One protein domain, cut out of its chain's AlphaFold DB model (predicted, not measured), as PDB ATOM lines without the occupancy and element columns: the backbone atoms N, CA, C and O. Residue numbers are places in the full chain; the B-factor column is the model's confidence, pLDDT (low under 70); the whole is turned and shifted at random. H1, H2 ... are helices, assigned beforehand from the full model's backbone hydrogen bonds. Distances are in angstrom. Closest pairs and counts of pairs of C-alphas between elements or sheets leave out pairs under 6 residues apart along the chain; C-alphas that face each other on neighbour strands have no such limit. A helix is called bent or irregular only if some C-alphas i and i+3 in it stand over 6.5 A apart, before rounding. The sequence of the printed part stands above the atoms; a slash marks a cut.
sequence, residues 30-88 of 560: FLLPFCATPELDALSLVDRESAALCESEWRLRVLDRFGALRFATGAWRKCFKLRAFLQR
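This is residues 30 to 88 of the 560 residues of an uncharacterized protein of Pythium insidiosum (UniProt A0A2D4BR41). One long, kinked helix, H3, forms the spine of a small, rounded all-helix domain, and the shorter helices gather round it. H2 folds back along the first part of H3 as a helical hairpin, with the short H1 near it, while H4 packs on H3 at a slant after the link of residues 67 to 75 loops round and brings the chain back to it. The printed part has 59 residues with four named helices, in the order H1, H2, H3, H4, and no named strand. It is compact, with a radius of gyration of the C-alphas of 11.0 A, and spans 27 by 24 by 18 A.

Find C-alpha 48 at (110.866, 26.799, 48.501); from there H3, residues 48 to 66, runs 25.2 A to C-alpha 66 at (104.779, 43.857, 65.973), with a kink of 33 degrees near residue 57. Before it in the chain is H2, residues 37 to 43, 10.0 A from first to last C-alpha. Go back to C-alpha 30 at (114.067, 22.675, 65.660) for the beginning of H1, residues 30 to 34, which measures 8.2 A. H1 is irregular, but only just: C-alphas 30 and 33 are 7.0 A apart. After H3 comes H4, residues 76 to 86, which runs 15.0 A and ends at C-alpha 86 at (108.798, 51.051, 58.928).

Begin at H3, the hub, which touches the three other helices. H4 touches it with 13 pairs of C-alphas within 8 A; the closest are those of Arg 59 and Trp 76, 5.2 A apart. These two helices run the same way at a steep tilt of 45 degrees. Look next at residues 50 to 54 of H3, which alone touch H2; the closest C-alphas are those of Leu 43 and Ser 50, 6.4 A apart. H2 and H3 form a hairpin, at a shallow tilt of 15 degrees, opposite ways. With residues 54 to 57 alone, H3 only just touches H1, with 3 pairs of C-alphas within 8 A; the closest are those of Leu 32 and Glu 57, at 6.3 A. H1 and H2 are close but not clearly touching, with the C-alphas of Leu 32 and Leu 40 closest at 6.9 A. H2 and H4 are also close but not clearly touching, with the C-alphas of Asp 41 and Arg 77 closest at 7.9 A. H1 and H4 are apart. In H2 and H4 every O i to N i+4 pair is within hydrogen-bond range; in H3 it is 13 of 15, and in H1 0 of 1, beside 1 of 2 O i to N i+3 pairs.

The two C-alphas farthest apart are those of Phe 30 and Arg 88, at 31.1 A, the first and last printed residues. The printed part has no cut. The links H1 to H2 and H2 to H3 are tight, and H3 to H4, with 9 residues, is short; no link is long. The mean pLDDT of the printed part is 87.7, and no printed residue is under 70.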
ATOM      1  N   PHE A  30     113.441  22.622  64.333       85.94
ATOM      2  CA  PHE A  30     114.067  22.675  65.660       85.94
ATOM      3  C   PHE A  30     115.179  23.729  65.755       85.94
ATOM      4  O   PHE A  30     115.519  24.153  66.856       85.94
ATOM      5  N   LEU A  31     115.750  24.154  64.622       88.88
ATOM      6  CA  LEU A  31     116.803  25.168  64.551       88.88
ATOM      7  C   LEU A  31     116.250  26.589  64.363       88.88
ATOM      8  O   LEU A  31     116.839  27.526  64.897       88.88
ATOM      9  N   LEU A  32     115.121  26.753  63.654       91.38
ATOM     10  CA  LEU A  32     114.537  28.067  63.334       91.38
ATOM     11  C   LEU A  32     114.419  29.031  64.540       91.38
ATOM     12  O   LEU A  32     114.801  30.191  64.366       91.38
ATOM     13  N   PRO A  33     113.989  28.608  65.752       92.25
ATOM     14  CA  PRO A  33     113.879  29.510  66.905       92.25
ATOM     15  C   PRO A  33     115.223  30.072  67.392       92.25
ATOM     16  O   PRO A  33     115.263  31.135  68.007       92.25
ATOM     17  N   PHE A  34     116.329  29.375  67.112       92.06
ATOM     18  CA  PHE A  34     117.679  29.772  67.522       92.06
ATOM     19  C   PHE A  34     118.402  30.623  66.468       92.06
ATOM     20  O   PHE A  34     119.362  31.313  66.804       92.06
ATOM     21  N   CYS A  35     117.949  30.607  65.209       92.75
ATOM     22  CA  CYS A  35     118.553  31.389  64.131       92.75
ATOM     23  C   CYS A  35     118.410  32.897  64.375       92.75
ATOM     24  O   CYS A  35     117.309  33.400  64.623       92.75
ATOM     25  N   ALA A  36     119.483  33.661  64.198       93.00
ATOM     26  CA  ALA A  36     119.410  35.116  64.154       93.00
ATOM     27  C   ALA A  36     118.559  35.585  62.953       93.00
ATOM     28  O   ALA A  36     118.453  34.909  61.931       93.00
ATOM     29  N   THR A  37     117.959  36.774  63.035       91.50
ATOM     30  CA  THR A  37     117.146  37.352  61.943       91.50
ATOM     31  C   THR A  37     117.807  37.326  60.548       91.50
ATOM     32  O   THR A  37     117.104  36.970  59.604       91.50
ATOM     33  N   PRO A  38     119.107  37.655  60.358       91.94
ATOM     34  CA  PRO A  38     119.749  37.522  59.044       91.94
ATOM     35  C   PRO A  38     119.962  36.063  58.604       91.94
ATOM     36  O   PRO A  38     119.900  35.779  57.413       91.94
ATOM     37  N   GLU A  39     120.168  35.129  59.536       92.69
ATOM     38  CA  GLU A  39     120.337  33.699  59.236       92.69
ATOM     39  C   GLU A  39     119.015  33.092  58.761       92.69
ATOM     40  O   GLU A  39     118.966  32.440  57.721       92.69
ATOM     41  N   LEU A  40     117.920  33.395  59.468       93.12
ATOM     42  CA  LEU A  40     116.563  33.032  59.063       93.12
ATOM     43  C   LEU A  40     116.215  33.620  57.685       93.12
ATOM     44  O   LEU A  40     115.566  32.961  56.871       93.12
ATOM     45  N   ASP A  41     116.668  34.842  57.388       89.69
ATOM     46  CA  ASP A  41     116.434  35.487  56.094       89.69
ATOM     47  C   ASP A  41     117.232  34.868  54.941       89.69
ATOM     48  O   ASP A  41     116.713  34.796  53.826       89.69
ATOM     49  N   ALA A  42     118.443  34.378  55.218       90.00
ATOM     50  CA  ALA A  42     119.247  33.605  54.276       90.00
ATOM     51  C   ALA A  42     118.654  32.205  54.036       90.00
ATOM     52  O   ALA A  42     118.489  31.806  52.885       90.00
ATOM     53  N   LEU A  43     118.251  31.490  55.095       89.88
ATOM     54  CA  LEU A  43     117.559  30.193  55.004       89.88
ATOM     55  C   LEU A  43     116.270  30.296  54.174       89.88
ATOM     56  O   LEU A  43     116.002  29.454  53.319       89.88
ATOM     57  N   SER A  44     115.537  31.400  54.332       88.69
ATOM     58  CA  SER A  44     114.336  31.726  53.550       88.69
ATOM     59  C   SER A  44     114.599  32.065  52.067       88.69
ATOM     60  O   SER A  44     113.676  32.494  51.372       88.69
ATOM     61  N   LEU A  45     115.840  31.960  51.580       88.19
ATOM     62  CA  LEU A  45     116.233  32.173  50.178       88.19
ATOM     63  C   LEU A  45     116.894  30.949  49.533       88.19
ATOM     64  O   LEU A  45     117.184  31.003  48.340       88.19
ATOM     65  N   VAL A  46     117.141  29.871  50.285       87.06
ATOM     66  CA  VAL A  46     117.828  28.674  49.769       87.06
ATOM     67  C   VAL A  46     116.951  27.933  48.760       87.06
ATOM     68  O   VAL A  46     117.383  27.651  47.645       87.06
ATOM     69  N   ASP A  47     115.710  27.637  49.147       85.88
ATOM     70  CA  ASP A  47     114.736  26.898  48.346       85.88
ATOM     71  C   ASP A  47     113.302  27.125  48.880       85.88
ATOM     72  O   ASP A  47     113.100  27.764  49.916       85.88
ATOM     73  N   ARG A  48     112.291  26.607  48.167       85.56
ATOM     74  CA  ARG A  48     110.866  26.799  48.501       85.56
ATOM     75  C   ARG A  48     110.387  26.019  49.730       85.56
ATOM     76  O   ARG A  48     109.462  26.476  50.394       85.56
ATOM     77  N   GLU A  49     110.970  24.860  50.021       86.38
ATOM     78  CA  GLU A  49     110.624  24.042  51.189       86.38
ATOM     79  C   GLU A  49     111.197  24.691  52.454       86.38
ATOM     80  O   GLU A  49     110.455  24.971  53.397       86.38
ATOM     81  N   SER A  50     112.478  25.070  52.421       86.06
ATOM     82  CA  SER A  50     113.124  25.878  53.462       86.06
ATOM     83  C   SER A  50     112.376  27.191  53.710       86.06
ATOM     84  O   SER A  50     112.109  27.529  54.864       86.06
ATOM     85  N   ALA A  51     111.961  27.908  52.657       86.81
ATOM     86  CA  ALA A  51     111.166  29.130  52.794       86.81
ATOM     87  C   ALA A  51     109.798  28.879  53.457       86.81
ATOM     88  O   ALA A  51     109.452  29.580  54.409       86.81
ATOM     89  N   ALA A  52     109.047  27.862  53.019       88.31
ATOM     90  CA  ALA A  52     107.743  27.520  53.595       88.31
ATOM     91  C   ALA A  52     107.834  27.122  55.081       88.31
ATOM     92  O   ALA A  52     106.966  27.492  55.873       88.31
ATOM     93  N   LEU A  53     108.903  26.425  55.477       90.19
ATOM     94  CA  LEU A  53     109.180  26.105  56.879       90.19
ATOM     95  C   LEU A  53     109.528  27.370  57.684       90.19
ATOM     96  O   LEU A  53     108.979  27.573  58.770       90.19
ATOM     97  N   CYS A  54     110.364  28.259  57.133       92.44
ATOM     98  CA  CYS A  54     110.739  29.526  57.772       92.44
ATOM     99  C   CYS A  54     109.542  30.457  58.035       92.44
ATOM    100  O   CYS A  54     109.562  31.186  59.025       92.44
ATOM    101  N   GLU A  55     108.489  30.446  57.208       92.12
ATOM    102  CA  GLU A  55     107.305  31.305  57.409       92.12
ATOM    103  C   GLU A  55     106.569  31.033  58.741       92.12
ATOM    104  O   GLU A  55     105.929  31.933  59.290       92.12
ATOM    105  N   SER A  56     106.713  29.834  59.320       91.75
ATOM    106  CA  SER A  56     106.186  29.524  60.659       91.75
ATOM    107  C   SER A  56     106.920  30.275  61.781       91.75
ATOM    108  O   SER A  56     106.281  30.802  62.691       91.75
ATOM    109  N   GLU A  57     108.240  30.417  61.667       94.62
ATOM    110  CA  GLU A  57     109.082  31.184  62.589       94.62
ATOM    111  C   GLU A  57     108.930  32.694  62.355       94.62
ATOM    112  O   GLU A  57     108.790  33.470  63.303       94.62
ATOM    113  N   TRP A  58     108.862  33.133  61.092       94.06
ATOM    114  CA  TRP A  58     108.562  34.531  60.771       94.06
ATOM    115  C   TRP A  58     107.221  34.975  61.349       94.06
ATOM    116  O   TRP A  58     107.116  36.102  61.834       94.06
ATOM    117  N   ARG A  59     106.210  34.095  61.359       93.56
ATOM    118  CA  ARG A  59     104.935  34.365  62.025       93.56
ATOM    119  C   ARG A  59     105.122  34.654  63.511       93.56
ATOM    120  O   ARG A  59     104.592  35.656  63.982       93.56
ATOM    121  N   LEU A  60     105.880  33.828  64.235       94.19
ATOM    122  CA  LEU A  60     106.162  34.061  65.657       94.19
ATOM    123  C   LEU A  60     106.869  35.410  65.862       94.19
ATOM    124  O   LEU A  60     106.400  36.226  66.653       94.19
ATOM    125  N   ARG A  61     107.909  35.706  65.072       94.12
ATOM    126  CA  ARG A  61     108.672  36.966  65.163       94.12
ATOM    127  C   ARG A  61     107.865  38.215  64.811       94.12
ATOM    128  O   ARG A  61     108.141  39.279  65.358       94.12
ATOM    129  N   VAL A  62     106.880  38.122  63.915       92.69
ATOM    130  CA  VAL A  62     105.945  39.229  63.644       92.69
ATOM    131  C   VAL A  62     104.982  39.425  64.811       92.69
ATOM    132  O   VAL A  62     104.785  40.560  65.236       92.69
ATOM    133  N   LEU A  63     104.397  38.345  65.334       92.75
ATOM    134  CA  LEU A  63     103.417  38.420  66.420       92.75
ATOM    135  C   LEU A  63     104.035  38.944  67.724       92.75
ATOM    136  O   LEU A  63     103.405  39.757  68.394       92.75
ATOM    137  N   ASP A  64     105.263  38.528  68.038       92.69
ATOM    138  CA  ASP A  64     106.045  38.998  69.186       92.69
ATOM    139  C   ASP A  64     106.453  40.478  69.044       92.69
ATOM    140  O   ASP A  64     106.089  41.318  69.866       92.69
ATOM    141  N   ARG A  65     107.139  40.833  67.948       91.31
ATOM    142  CA  ARG A  65     107.738  42.168  67.766       91.31
ATOM    143  C   ARG A  65     106.749  43.263  67.357       91.31
ATOM    144  O   ARG A  65     106.994  44.436  67.633       91.31
ATOM    145  N   PHE A  66     105.684  42.908  66.637       89.44
ATOM    146  CA  PHE A  66     104.779  43.857  65.973       89.44
ATOM    147  C   PHE A  66     103.287  43.618  66.279       89.44
ATOM    148  O   PHE A  66     102.434  44.391  65.828       89.44
ATOM    149  N   GLY A  67     102.955  42.577  67.048       87.69
ATOM    150  CA  GLY A  67     101.585  42.226  67.413       87.69
ATOM    151  C   GLY A  67     100.785  41.531  66.302       87.69
ATOM    152  O   GLY A  67     101.276  41.222  65.215       87.69
ATOM    153  N   ALA A  68      99.509  41.270  66.588       84.75
ATOM    154  CA  ALA A  68      98.618  40.541  65.689       84.75
ATOM    155  C   ALA A  68      98.337  41.286  64.368       84.75
ATOM    156  O   ALA A  68      97.945  42.456  64.363       84.75
ATOM    157  N   LEU A  69      98.457  40.571  63.245       80.56
ATOM    158  CA  LEU A  69      97.945  41.027  61.952       80.56
ATOM    159  C   LEU A  69      96.415  40.901  61.916       80.56
ATOM    160  O   LEU A  69      95.843  39.934  62.417       80.56
ATOM    161  N   ARG A  70      95.750  41.875  61.286       75.19
ATOM    162  CA  ARG A  70      94.283  41.945  61.138       75.19
ATOM    163  C   ARG A  70      93.781  41.487  59.757       75.19
ATOM    164  O   ARG A  70      92.651  41.767  59.360       75.19
ATOM    165  N   PHE A  71      94.634  40.776  59.028       77.44
ATOM    166  CA  PHE A  71      94.346  40.114  57.760       77.44
ATOM    167  C   PHE A  71      95.082  38.766  57.729       77.44
ATOM    168  O   PHE A  71      96.062  38.577  58.455       77.44
ATOM    169  N   ALA A  72      94.604  37.820  56.922       77.56
ATOM    170  CA  ALA A  72      95.269  36.532  56.744       77.56
ATOM    171  C   ALA A  72      96.419  36.656  55.731       77.56
ATOM    172  O   ALA A  72      96.267  37.291  54.691       77.56
ATOM    173  N   THR A  73      97.562  36.032  56.021       82.19
ATOM    174  CA  THR A  73      98.720  35.985  55.120       82.19
ATOM    175  C   THR A  73      99.532  34.711  55.336       82.19
ATOM    176  O   THR A  73      99.577  34.173  56.445       82.19
ATOM    177  N   GLY A  74     100.181  34.236  54.271       81.25
ATOM    178  CA  GLY A  74     101.247  33.230  54.339       81.25
ATOM    179  C   GLY A  74     102.659  33.831  54.323       81.25
ATOM    180  O   GLY A  74     103.608  33.129  54.639       81.25
ATOM    181  N   ALA A  75     102.801  35.118  53.983       82.81
ATOM    182  CA  ALA A  75     104.082  35.786  53.742       82.81
ATOM    183  C   ALA A  75     104.526  36.641  54.944       82.81
ATOM    184  O   ALA A  75     104.701  37.865  54.854       82.81
ATOM    185  N   TRP A  76     104.677  35.999  56.101       88.38
ATOM    186  CA  TRP A  76     105.065  36.635  57.359       88.38
ATOM    187  C   TRP A  76     106.463  37.246  57.284       88.38
ATOM    188  O   TRP A  76     106.668  38.342  57.801       88.38
ATOM    189  N   ARG A  77     107.391  36.637  56.540       88.25
ATOM    190  CA  ARG A  77     108.719  37.185  56.231       88.25
ATOM    191  C   ARG A  77     108.655  38.579  55.616       88.25
ATOM    192  O   ARG A  77     109.427  39.468  55.974       88.25
ATOM    193  N   LYS A  78     107.738  38.781  54.668       84.25
ATOM    194  CA  LYS A  78     107.591  40.050  53.939       84.25
ATOM    195  C   LYS A  78     106.892  41.092  54.810       84.25
ATOM    196  O   LYS A  78     107.311  42.247  54.809       84.25
ATOM    197  N   CYS A  79     105.940  40.667  55.646       86.44
ATOM    198  CA  CYS A  79     105.368  41.504  56.703       86.44
ATOM    199  C   CYS A  79     106.442  41.941  57.718       86.44
ATOM    200  O   CYS A  79     106.522  43.122  58.050       86.44
ATOM    201  N   PHE A  80     107.326  41.030  58.147       88.88
ATOM    202  CA  PHE A  80     108.449  41.339  59.036       88.88
ATOM    203  C   PHE A  80     109.404  42.351  58.400       88.88
ATOM    204  O   PHE A  80     109.718  43.359  59.024       88.88
ATOM    205  N   LYS A  81     109.837  42.127  57.150       85.62
ATOM    206  CA  LYS A  81     110.717  43.063  56.428       85.62
ATOM    207  C   LYS A  81     110.091  44.444  56.264       85.62
ATOM    208  O   LYS A  81     110.775  45.439  56.485       85.62
ATOM    209  N   LEU A  82     108.806  44.510  55.921       85.06
ATOM    210  CA  LEU A  82     108.081  45.768  55.778       85.06
ATOM    211  C   LEU A  82     107.966  46.509  57.119       85.06
ATOM    212  O   LEU A  82     108.315  47.683  57.186       85.06
ATOM    213  N   ARG A  83     107.577  45.838  58.210       86.62
ATOM    214  CA  ARG A  83     107.494  46.482  59.533       86.62
ATOM    215  C   ARG A  83     108.858  46.823  60.135       86.62
ATOM    216  O   ARG A  83     108.989  47.857  60.777       86.62
ATOM    217  N   ALA A  84     109.899  46.035  59.867       85.44
ATOM    218  CA  ALA A  84     111.278  46.361  60.238       85.44
ATOM    219  C   ALA A  84     111.852  47.537  59.421       85.44
ATOM    220  O   ALA A  84     112.689  48.280  59.929       85.44
ATOM    221  N   PHE A  85     111.388  47.740  58.185       82.56
ATOM    222  CA  PHE A  85     111.666  48.946  57.404       82.56
ATOM    223  C   PHE A  85     110.904  50.159  57.966       82.56
ATOM    224  O   PHE A  85     111.521  51.187  58.227       82.56
ATOM    225  N   LEU A  86     109.607  50.015  58.267       80.00
ATOM    226  CA  LEU A  86     108.798  51.051  58.928       80.00
ATOM    227  C   LEU A  86     109.303  51.394  60.345       80.00
ATOM    228  O   LEU A  86     109.084  52.498  60.830       80.00
ATOM    229  N   GLN A  87     110.042  50.493  61.005       80.38
ATOM    230  CA  GLN A  87     110.689  50.753  62.299       80.38
ATOM    231  C   GLN A  87     111.790  51.831  62.237       80.38
ATOM    232  O   GLN A  87     112.247  52.288  63.289       80.38
ATOM    233  N   ARG A  88     112.218  52.265  61.041       71.50
ATOM    234  CA  ARG A  88     113.161  53.376  60.835       71.50
ATOM    235  C   ARG A  88     112.502  54.715  61.203       71.50
ATOM    236  O   ARG A  88     112.111  55.503  60.347       71.50
TER     237      ARG A  88